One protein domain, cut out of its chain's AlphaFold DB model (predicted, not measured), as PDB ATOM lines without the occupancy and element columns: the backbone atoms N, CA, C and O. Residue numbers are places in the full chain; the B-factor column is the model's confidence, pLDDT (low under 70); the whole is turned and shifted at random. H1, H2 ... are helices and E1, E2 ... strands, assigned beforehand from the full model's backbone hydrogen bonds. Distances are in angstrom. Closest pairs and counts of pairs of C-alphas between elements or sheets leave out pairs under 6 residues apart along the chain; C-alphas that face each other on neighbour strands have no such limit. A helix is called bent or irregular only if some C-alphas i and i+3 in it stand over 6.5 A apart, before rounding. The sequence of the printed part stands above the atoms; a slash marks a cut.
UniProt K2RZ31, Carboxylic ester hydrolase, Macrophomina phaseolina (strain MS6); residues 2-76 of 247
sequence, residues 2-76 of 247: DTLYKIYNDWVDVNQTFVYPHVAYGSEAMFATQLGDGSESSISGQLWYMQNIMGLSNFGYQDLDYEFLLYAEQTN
ATOM      1  N   ASP A   2       3.524  20.221  54.984       88.69
ATOM      2  CA  ASP A   2       4.243  21.381  55.539       88.69
ATOM      3  C   ASP A   2       5.142  22.126  54.536       88.69
ATOM      4  O   ASP A   2       5.167  23.351  54.540       88.69
ATOM      5  N   THR A   3       5.841  21.425  53.635       89.31
ATOM      6  CA  THR A   3       6.675  22.079  52.606       89.31
ATOM      7  C   THR A   3       5.840  22.885  51.617       89.31
ATOM      8  O   THR A   3       6.165  24.027  51.326       89.31
ATOM      9  N   LEU A   4       4.737  22.310  51.130       90.69
ATOM     10  CA  LEU A   4       3.853  22.988  50.183       90.69
ATOM     11  C   LEU A   4       3.181  24.203  50.831       90.69
ATOM     12  O   LEU A   4       3.034  25.239  50.196       90.69
ATOM     13  N   TYR A   5       2.831  24.086  52.115       92.75
ATOM     14  CA  TYR A   5       2.354  25.220  52.897       92.75
ATOM     15  C   TYR A   5       3.397  26.344  52.921       92.75
ATOM     16  O   TYR A   5       3.058  27.472  52.596       92.75
ATOM     17  N   LYS A   6       4.671  26.046  53.201       91.25
ATOM     18  CA  LYS A   6       5.739  27.061  53.168       91.25
ATOM     19  C   LYS A   6       5.931  27.702  51.788       91.25
ATOM     20  O   LYS A   6       6.197  28.889  51.732       91.25
ATOM     21  N   ILE A   7       5.787  26.944  50.699       92.62
ATOM     22  CA  ILE A   7       5.942  27.467  49.329       92.62
ATOM     23  C   ILE A   7       4.849  28.487  48.980       92.62
ATOM     24  O   ILE A   7       5.141  29.480  48.325       92.62
ATOM     25  N   TYR A   8       3.610  28.258  49.425       94.62
ATOM     26  CA  TYR A   8       2.464  29.133  49.135       94.62
ATOM     27  C   TYR A   8       2.094  30.077  50.286       94.62
ATOM     28  O   TYR A   8       0.947  30.509  50.381       94.62
ATOM     29  N   ASN A   9       3.020  30.364  51.199       95.38
ATOM     30  CA  ASN A   9       2.822  31.379  52.231       95.38
ATOM     31  C   ASN A   9       4.013  32.326  52.246       95.38
ATOM     32  O   ASN A   9       5.144  31.908  52.003       95.38
ATOM     33  N   ASP A  10       3.737  33.602  52.506       96.38
ATOM     34  CA  ASP A  10       4.765  34.637  52.517       96.38
ATOM     35  C   ASP A  10       5.877  34.290  53.506       96.38
ATOM     36  O   ASP A  10       5.643  33.744  54.592       96.38
ATOM     37  N   TRP A  11       7.100  34.651  53.138       93.38
ATOM     38  CA  TRP A  11       8.212  34.575  54.057       93.38
ATOM     39  C   TRP A  11       8.107  35.724  55.053       93.38
ATOM     40  O   TRP A  11       8.220  36.897  54.693       93.38
ATOM     41  N   VAL A  12       7.899  35.367  56.315       93.50
ATOM     42  CA  VAL A  12       8.001  36.275  57.456       93.50
ATOM     43  C   VAL A  12       9.195  35.896  58.326       93.50
ATOM     44  O   VAL A  12       9.540  34.716  58.448       93.50
ATOM     45  N   ASP A  13       9.831  36.894  58.930       90.12
ATOM     46  CA  ASP A  13      10.950  36.698  59.846       90.12
ATOM     47  C   ASP A  13      10.493  36.236  61.249       90.12
ATOM     48  O   ASP A  13       9.308  36.008  61.528       90.12
ATOM     49  N   VAL A  14      11.450  36.108  62.173       90.56
ATOM     50  CA  VAL A  14      11.203  35.683  63.564       90.56
ATOM     51  C   VAL A  14      10.287  36.628  64.351       90.56
ATOM     52  O   VAL A  14       9.670  36.204  65.328       90.56
ATOM     53  N   ASN A  15      10.163  37.884  63.919       91.44
ATOM     54  CA  ASN A  15       9.320  38.918  64.513       91.44
ATOM     55  C   ASN A  15       7.976  39.079  63.786       91.44
ATOM     56  O   ASN A  15       7.218  39.988  64.121       91.44
ATOM     57  N   GLN A  16       7.655  38.190  62.837       91.12
ATOM     58  CA  GLN A  16       6.482  38.293  61.959       91.12
ATOM     59  C   GLN A  16       6.530  39.513  61.024       91.12
ATOM     60  O   GLN A  16       5.492  39.966  60.538       91.12
ATOM     61  N   THR A  17       7.723  40.040  60.750       91.44
ATOM     62  CA  THR A  17       7.926  41.057  59.718       91.44
ATOM     63  C   THR A  17       7.916  40.376  58.360       91.44
ATOM     64  O   THR A  17       8.550  39.339  58.173       91.44
ATOM     65  N   PHE A  18       7.200  40.954  57.403       92.94
ATOM     66  CA  PHE A  18       7.228  40.502  56.017       92.94
ATOM     67  C   PHE A  18       8.638  40.637  55.424       92.94
ATOM     68  O   PHE A  18       9.253  41.692  55.558       92.94
ATOM     69  N   VAL A  19       9.117  39.585  54.756       92.81
ATOM     70  CA  VAL A  19      10.411  39.555  54.057       92.81
ATOM     71  C   VAL A  19      10.195  39.496  52.547       92.81
ATOM     72  O   VAL A  19      10.704  40.340  51.815       92.81
ATOM     73  N   TYR A  20       9.437  38.508  52.064       94.19
ATOM     74  CA  TYR A  20       9.205  38.322  50.631       94.19
ATOM     75  C   TYR A  20       7.915  37.531  50.372       94.19
ATOM     76  O   TYR A  20       7.578  36.649  51.168       94.19
ATOM     77  N   PRO A  21       7.176  37.806  49.283       96.75
ATOM     78  CA  PRO A  21       5.919  37.120  49.032       96.75
ATOM     79  C   PRO A  21       6.120  35.715  48.461       96.75
ATOM     80  O   PRO A  21       7.144  35.402  47.855       96.75
ATOM     81  N   HIS A  22       5.103  34.874  48.621       95.94
ATOM     82  CA  HIS A  22       5.052  33.542  48.018       95.94
ATOM     83  C   HIS A  22       4.803  33.564  46.504       95.94
ATOM     84  O   HIS A  22       4.234  34.509  45.952       95.94
ATOM     85  N   VAL A  23       5.172  32.468  45.835       95.31
ATOM     86  CA  VAL A  23       4.822  32.207  44.429       95.31
ATOM     87  C   VAL A  23       3.336  31.868  44.292       95.31
ATOM     88  O   VAL A  23       2.745  31.255  45.179       95.31
ATOM     89  N   ALA A  24       2.711  32.240  43.176       95.00
ATOM     90  CA  ALA A  24       1.288  31.982  42.963       95.00
ATOM     91  C   ALA A  24       1.008  30.513  42.597       95.00
ATOM     92  O   ALA A  24       1.861  29.812  42.045       95.00
ATOM     93  N   TYR A  25      -0.220  30.052  42.850       93.69
ATOM     94  CA  TYR A  25      -0.711  28.808  42.252       93.69
ATOM     95  C   TYR A  25      -0.657  28.897  40.725       93.69
ATOM     96  O   TYR A  25      -1.047  29.911  40.146       93.69
ATOM     97  N   GLY A  26      -0.225  27.819  40.077       92.94
ATOM     98  CA  GLY A  26       0.003  27.776  38.635       92.94
ATOM     99  C   GLY A  26       1.464  27.978  38.223       92.94
ATOM    100  O   GLY A  26       1.752  27.980  37.028       92.94
ATOM    101  N   SER A  27       2.378  28.142  39.180       94.94
ATOM    102  CA  SER A  27       3.825  28.265  38.950       94.94
ATOM    103  C   SER A  27       4.578  26.929  39.086       94.94
ATOM    104  O   SER A  27       5.801  26.862  38.959       94.94
ATOM    105  N   GLU A  28       3.860  25.820  39.305       93.81
ATOM    106  CA  GLU A  28       4.447  24.528  39.687       93.81
ATOM    107  C   GLU A  28       5.327  23.920  38.589       93.81
ATOM    108  O   GLU A  28       6.250  23.160  38.885       93.81
ATOM    109  N   ALA A  29       5.073  24.264  37.323       93.69
ATOM    110  CA  ALA A  29       5.879  23.805  36.193       93.69
ATOM    111  C   ALA A  29       7.342  24.271  36.280       93.69
ATOM    112  O   ALA A  29       8.237  23.576  35.798       93.69
ATOM    113  N   MET A  30       7.595  25.389  36.965       91.81
ATOM    114  CA  MET A  30       8.931  25.935  37.177       91.81
ATOM    115  C   MET A  30       9.603  25.422  38.462       91.81
ATOM    116  O   MET A  30      10.797  25.637  38.657       91.81
ATOM    117  N   PHE A  31       8.903  24.708  39.353       91.19
ATOM    118  CA  PHE A  31       9.474  24.323  40.654       91.19
ATOM    119  C   PHE A  31      10.706  23.432  40.523       91.19
ATOM    120  O   PHE A  31      11.653  23.586  41.288       91.19
ATOM    121  N   ALA A  32      10.739  22.542  39.531       86.94
ATOM    122  CA  ALA A  32      11.893  21.675  39.315       86.94
ATOM    123  C   ALA A  32      13.179  22.466  39.009       86.94
ATOM    124  O   ALA A  32      14.261  22.019  39.378       86.94
ATOM    125  N   THR A  33      13.072  23.628  38.356       83.81
ATOM    126  CA  THR A  33      14.226  24.476  38.023       83.81
ATOM    127  C   THR A  33      14.515  25.529  39.091       83.81
ATOM    128  O   THR A  33      15.679  25.870  39.273       83.81
ATOM    129  N   GLN A  34      13.495  26.022  39.804       86.31
ATOM    130  CA  GLN A  34      13.647  27.115  40.778       86.31
ATOM    131  C   GLN A  34      13.804  26.645  42.231       86.31
ATOM    132  O   GLN A  34      14.568  27.235  42.991       86.31
ATOM    133  N   LEU A  35      13.093  25.587  42.624       82.62
ATOM    134  CA  LEU A  35      13.148  24.997  43.971       82.62
ATOM    135  C   LEU A  35      14.005  23.725  44.010       82.62
ATOM    136  O   LEU A  35      14.490  23.333  45.071       82.62
ATOM    137  N   GLY A  36      14.200  23.091  42.852       84.00
ATOM    138  CA  GLY A  36      15.090  21.954  42.698       84.00
ATOM    139  C   GLY A  36      14.571  20.660  43.318       84.00
ATOM    140  O   GLY A  36      13.385  20.472  43.581       84.00
ATOM    141  N   ASP A  37      15.504  19.741  43.546       84.31
ATOM    142  CA  ASP A  37      15.281  18.447  44.197       84.31
ATOM    143  C   ASP A  37      15.682  18.451  45.685       84.31
ATOM    144  O   ASP A  37      15.698  17.404  46.334       84.31
ATOM    145  N   GLY A  38      16.016  19.627  46.228       79.06
ATOM    146  CA  GLY A  38      16.528  19.800  47.586       79.06
ATOM    147  C   GLY A  38      18.034  19.559  47.734       79.06
ATOM    148  O   GLY A  38      18.539  19.599  48.856       79.06
ATOM    149  N   SER A  39      18.770  19.316  46.643       84.94
ATOM    150  CA  SER A  39      20.237  19.274  46.665       84.94
ATOM    151  C   SER A  39      20.846  20.679  46.699       84.94
ATOM    152  O   SER A  39      20.315  21.619  46.111       84.94
ATOM    153  N   GLU A  40      22.021  20.830  47.310       80.81
ATOM    154  CA  GLU A  40      22.761  22.104  47.317       80.81
ATOM    155  C   GLU A  40      23.100  22.593  45.899       80.81
ATOM    156  O   GLU A  40      23.031  23.787  45.606       80.81
ATOM    157  N   SER A  41      23.373  21.666  44.974       83.12
ATOM    158  CA  SER A  41      23.600  21.992  43.564       83.12
ATOM    159  C   SER A  41      22.427  22.737  42.930       83.12
ATOM    160  O   SER A  41      22.666  23.604  42.090       83.12
ATOM    161  N   SER A  42      21.189  22.449  43.349       80.88
ATOM    162  CA  SER A  42      19.987  23.065  42.777       80.88
ATOM    163  C   SER A  42      19.821  24.547  43.124       80.88
ATOM    164  O   SER A  42      19.222  25.286  42.352       80.88
ATOM    165  N   ILE A  43      20.421  25.003  44.226       80.81
ATOM    166  CA  ILE A  43      20.337  26.396  44.701       80.81
ATOM    167  C   ILE A  43      21.664  27.153  44.583       80.81
ATOM    168  O   ILE A  43      21.736  28.334  44.907       80.81
ATOM    169  N   SER A  44      22.724  26.503  44.094       82.00
ATOM    170  CA  SER A  44      24.071  27.085  44.004       82.00
ATOM    171  C   SER A  44      24.120  28.427  43.255       82.00
ATOM    172  O   SER A  44      24.843  29.333  43.663       82.00
ATOM    173  N   GLY A  45      23.302  28.595  42.209       83.81
ATOM    174  CA  GLY A  45      23.179  29.859  41.479       83.81
ATOM    175  C   GLY A  45      22.592  30.998  42.321       83.81
ATOM    176  O   GLY A  45      23.016  32.141  42.177       83.81
ATOM    177  N   GLN A  46      21.677  30.690  43.246       84.81
ATOM    178  CA  GLN A  46      21.065  31.677  44.144       84.81
ATOM    179  C   GLN A  46      22.080  32.206  45.169       84.81
ATOM    180  O   GLN A  46      21.988  33.351  45.595       84.81
ATOM    181  N   LEU A  47      23.099  31.409  45.513       89.81
ATOM    182  CA  LEU A  47      24.154  31.797  46.456       89.81
ATOM    183  C   LEU A  47      25.193  32.755  45.853       89.81
ATOM    184  O   LEU A  47      25.962  33.375  46.591       89.81
ATOM    185  N   TRP A  48      25.219  32.904  44.523       90.94
ATOM    186  CA  TRP A  48      26.253  33.666  43.824       90.94
ATOM    187  C   TRP A  48      26.333  35.120  44.297       90.94
ATOM    188  O   TRP A  48      27.438  35.625  44.504       90.94
ATOM    189  N   TYR A  49      25.186  35.777  44.501       90.19
ATOM    190  CA  TYR A  49      25.143  37.172  44.945       90.19
ATOM    191  C   TYR A  49      25.809  37.336  46.317       90.19
ATOM    192  O   TYR A  49      26.693  38.176  46.486       90.19
ATOM    193  N   MET A  50      25.470  36.475  47.279       92.75
ATOM    194  CA  MET A  50      26.051  36.502  48.623       92.75
ATOM    195  C   MET A  50      27.560  36.238  48.586       92.75
ATOM    196  O   MET A  50      28.343  36.948  49.219       92.75
ATOM    197  N   GLN A  51      27.993  35.266  47.787       93.44
ATOM    198  CA  GLN A  51      29.400  34.879  47.709       93.44
ATOM    199  C   GLN A  51      30.276  35.917  46.994       93.44
ATOM    200  O   GLN A  51      31.413  36.142  47.407       93.44
ATOM    201  N   ASN A  52      29.760  36.562  45.942       92.38
ATOM    202  CA  ASN A  52      30.567  37.394  45.044       92.38
ATOM    203  C   ASN A  52      30.316  38.894  45.207       92.38
ATOM    204  O   ASN A  52      31.263  39.671  45.132       92.38
ATOM    205  N   ILE A  53      29.067  39.309  45.436       92.56
ATOM    206  CA  ILE A  53      28.712  40.725  45.606       92.56
ATOM    207  C   ILE A  53      28.811  41.133  47.076       92.56
ATOM    208  O   ILE A  53      29.375  42.181  47.379       92.56
ATOM    209  N   MET A  54      28.334  40.291  48.000       92.06
ATOM    210  CA  MET A  54      28.415  40.574  49.443       92.06
ATOM    211  C   MET A  54      29.738  40.124  50.086       92.06
ATOM    212  O   MET A  54      29.984  40.425  51.252       92.06
ATOM    213  N   GLY A  55      30.595  39.416  49.340       91.19
ATOM    214  CA  GLY A  55      31.923  38.985  49.791       91.19
ATOM    215  C   GLY A  55      31.928  37.808  50.775       91.19
ATOM    216  O   GLY A  55      32.929  37.588  51.458       91.19
ATOM    217  N   LEU A  56      30.837  37.044  50.866       93.62
ATOM    218  CA  LEU A  56      30.684  35.930  51.805       93.62
ATOM    219  C   LEU A  56      31.130  34.609  51.158       93.62
ATOM    220  O   LEU A  56      30.319  33.757  50.810       93.62
ATOM    221  N   SER A  57      32.437  34.430  50.967       88.56
ATOM    222  CA  SER A  57      33.015  33.394  50.089       88.56
ATOM    223  C   SER A  57      32.673  31.927  50.413       88.56
ATOM    224  O   SER A  57      32.912  31.070  49.570       88.56
ATOM    225  N   ASN A  58      32.135  31.624  51.599       89.44
ATOM    226  CA  ASN A  58      31.712  30.274  52.009       89.44
ATOM    227  C   ASN A  58      30.215  30.201  52.359       89.44
ATOM    228  O   ASN A  58      29.809  29.283  53.061       89.44
ATOM    229  N   PHE A  59      29.421  31.182  51.923       93.00
ATOM    230  CA  PHE A  59      28.004  31.269  52.258       93.00
ATOM    231  C   PHE A  59      27.216  30.091  51.677       93.00
ATOM    232  O   PHE A  59      27.251  29.864  50.461       93.00
ATOM    233  N   GLY A  60      26.501  29.376  52.542       91.62
ATOM    234  CA  GLY A  60      25.604  28.270  52.219       91.62
ATOM    235  C   GLY A  60      24.160  28.550  52.635       91.62
ATOM    236  O   GLY A  60      23.852  29.536  53.298       91.62
ATOM    237  N   TYR A  61      23.239  27.654  52.275       87.69
ATOM    238  CA  TYR A  61      21.824  27.812  52.641       87.69
ATOM    239  C   TYR A  61      21.578  27.748  54.153       87.69
ATOM    240  O   TYR A  61      20.556  28.228  54.629       87.69
ATOM    241  N   GLN A  62      22.491  27.138  54.912       90.56
ATOM    242  CA  GLN A  62      22.423  27.083  56.371       90.56
ATOM    243  C   GLN A  62      22.680  28.451  57.011       90.56
ATOM    244  O   GLN A  62      22.258  28.661  58.144       90.56
ATOM    245  N   ASP A  63      23.341  29.356  56.286       92.69
ATOM    246  CA  ASP A  63      23.616  30.725  56.720       92.69
ATOM    247  C   ASP A  63      22.443  31.675  56.403       92.69
ATOM    248  O   ASP A  63      22.477  32.847  56.770       92.69
ATOM    249  N   LEU A  64      21.386  31.189  55.729       88.88
ATOM    250  CA  LEU A  64      20.136  31.927  55.526       88.88
ATOM    251  C   LEU A  64      19.325  31.943  56.827       88.88
ATOM    252  O   LEU A  64      18.372  31.180  57.007       88.88
ATOM    253  N   ASP A  65      19.712  32.828  57.735       91.12
ATOM    254  CA  ASP A  65      19.027  33.071  58.995       91.12
ATOM    255  C   ASP A  65      18.603  34.542  59.154       91.12
ATOM    256  O   ASP A  65      18.753  35.377  58.259       91.12
ATOM    257  N   TYR A  66      18.006  34.854  60.303       92.25
ATOM    258  CA  TYR A  66      17.530  36.201  60.601       92.25
ATOM    259  C   TYR A  66      18.665  37.227  60.730       92.25
ATOM    260  O   TYR A  66      18.501  38.372  60.315       92.25
ATOM    261  N   GLU A  67      19.824  36.835  61.263       93.25
ATOM    262  CA  GLU A  67      20.966  37.746  61.398       93.25
ATOM    263  C   GLU A  67      21.533  38.101  60.022       93.25
ATOM    264  O   GLU A  67      21.867  39.259  59.759       93.25
ATOM    265  N   PHE A  68      21.569  37.132  59.104       93.25
ATOM    266  CA  PHE A  68      21.929  37.387  57.718       93.25
ATOM    267  C   PHE A  68      20.940  38.332  57.025       93.25
ATOM    268  O   PHE A  68      21.382  39.227  56.308       93.25
ATOM    269  N   LEU A  69      19.628  38.195  57.258       92.06
ATOM    270  CA  LEU A  69      18.637  39.136  56.717       92.06
ATOM    271  C   LEU A  69      18.917  40.577  57.163       92.06
ATOM    272  O   LEU A  69      18.945  41.481  56.329       92.06
ATOM    273  N   LEU A  70      19.190  40.789  58.454       92.31
ATOM    274  CA  LEU A  70      19.547  42.109  58.981       92.31
ATOM    275  C   LEU A  70      20.841  42.645  58.359       92.31
ATOM    276  O   LEU A  70      20.926  43.825  58.013       92.31
ATOM    277  N   TYR A  71      21.844  41.782  58.196       94.12
ATOM    278  CA  TYR A  71      23.097  42.140  57.540       94.12
ATOM    279  C   TYR A  71      22.890  42.524  56.068       94.12
ATOM    280  O   TYR A  71      23.472  43.510  55.606       94.12
ATOM    281  N   ALA A  72      22.069  41.772  55.333       93.12
ATOM    282  CA  ALA A  72      21.769  42.026  53.931       93.12
ATOM    283  C   ALA A  72      21.056  43.370  53.746       93.12
ATOM    284  O   ALA A  72      21.500  44.177  52.926       93.12
ATOM    285  N   GLU A  73      20.043  43.639  54.569       91.50
ATOM    286  CA  GLU A  73      19.300  44.901  54.579       91.50
ATOM    287  C   GLU A  73      20.213  46.091  54.906       91.50
ATOM    288  O   GLU A  73      20.214  47.106  54.212       91.50
ATOM    289  N   GLN A  74      21.064  45.952  55.927       93.19
ATOM    290  CA  GLN A  74      21.994  47.010  56.321       93.19
ATOM    291  C   GLN A  74      23.062  47.284  55.254       93.19
ATOM    292  O   GLN A  74      23.474  48.431  55.069       93.19
ATOM    293  N   THR A  75      23.565  46.235  54.602       94.06
ATOM    294  CA  THR A  75      24.680  46.359  53.657       94.06
ATOM    295  C   THR A  75      24.211  46.880  52.305       94.06
ATOM    296  O   THR A  75      24.923  47.691  51.710       94.06
ATOM    297  N   ASN A  76      23.063  46.388  51.818       92.81
ATOM    298  CA  ASN A  76      22.422  46.720  50.541       92.81
ATOM    299  C   ASN A  76      23.418  47.177  49.448       92.81
ATOM    300  O   ASN A  76      23.434  48.357  49.068       92.81
TER     301      ASN A  76
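AT A GLANCE: This is residues 2 to 76 of the 247 residues of the protein "Carboxylic ester hydrolase" of Macrophomina phaseolina (strain MS6) (UniProt K2RZ31). What shape does the printed part make? It winds as an open, C-shaped arch of five short helices round an empty middle: H1 and the small loop with E1 stand on one side, H2, H3 and H4 follow along the arch, and H5 ends the other side. What is it made of? The printed part has 75 residues, in the order H1, E1, H2, H3, H4, H5; it is mostly helix, but under half of the residues are in named elements. How large is it? It is only just compact, close to loose, with a radius of gyration of the C-alphas of 13.6 A and spans of 35 by 30 by 19 A.

IN THESE COORDINATES: Where do the first elements lie? H1, residues 2 to 7, begins at C-alpha 2 (4.243, 21.381, 55.539) and is 8.9 A long; E1, residues 18 to 20, is 6.1 A long. Where do the others lie? H2, residues 28 to 34, is 9.6 A long; H3, residues 40 to 43, 5.6 A; H4, residues 48 to 53, 7.7 A. H5, residues 66 to 75, is 14.2 A long and ends at C-alpha 75 (24.680, 46.359, 53.657).

HOW THE PARTS SIT: Does E1 pair? It pairs with no named strand, but residues 11 to 12 pair antiparallel with residues 18 to 20 of E1. Which named elements touch? H2 and H3 only just touch, with 3 pairs of C-alphas within 8 A, and only at the corner; their closest C-alphas, of Thr 33 and Ser 42, are 7.6 A apart. Every other pair of named elements is apart. How are the helix backbones formed? Every O i to N i+4 pair is within hydrogen-bond range in H1, H4 and H5, and H3 is too short for one. H2 is irregular, with C-alphas 29 and 32 7.1 A apart; 1 of 3 such pairs and 3 of 4 O i to N i+3 pairs are within range.

THE WHOLE: How far does it reach? The two C-alphas farthest apart, of Gly 26 and Gly 55, are 35.6 A apart. Is it unbroken? The printed part has no cut; the link from H4 to H5, residues 54 to 65, is long. Is confidence low anywhere? No printed residue is under 70, and the mean pLDDT of the printed part is 90.5.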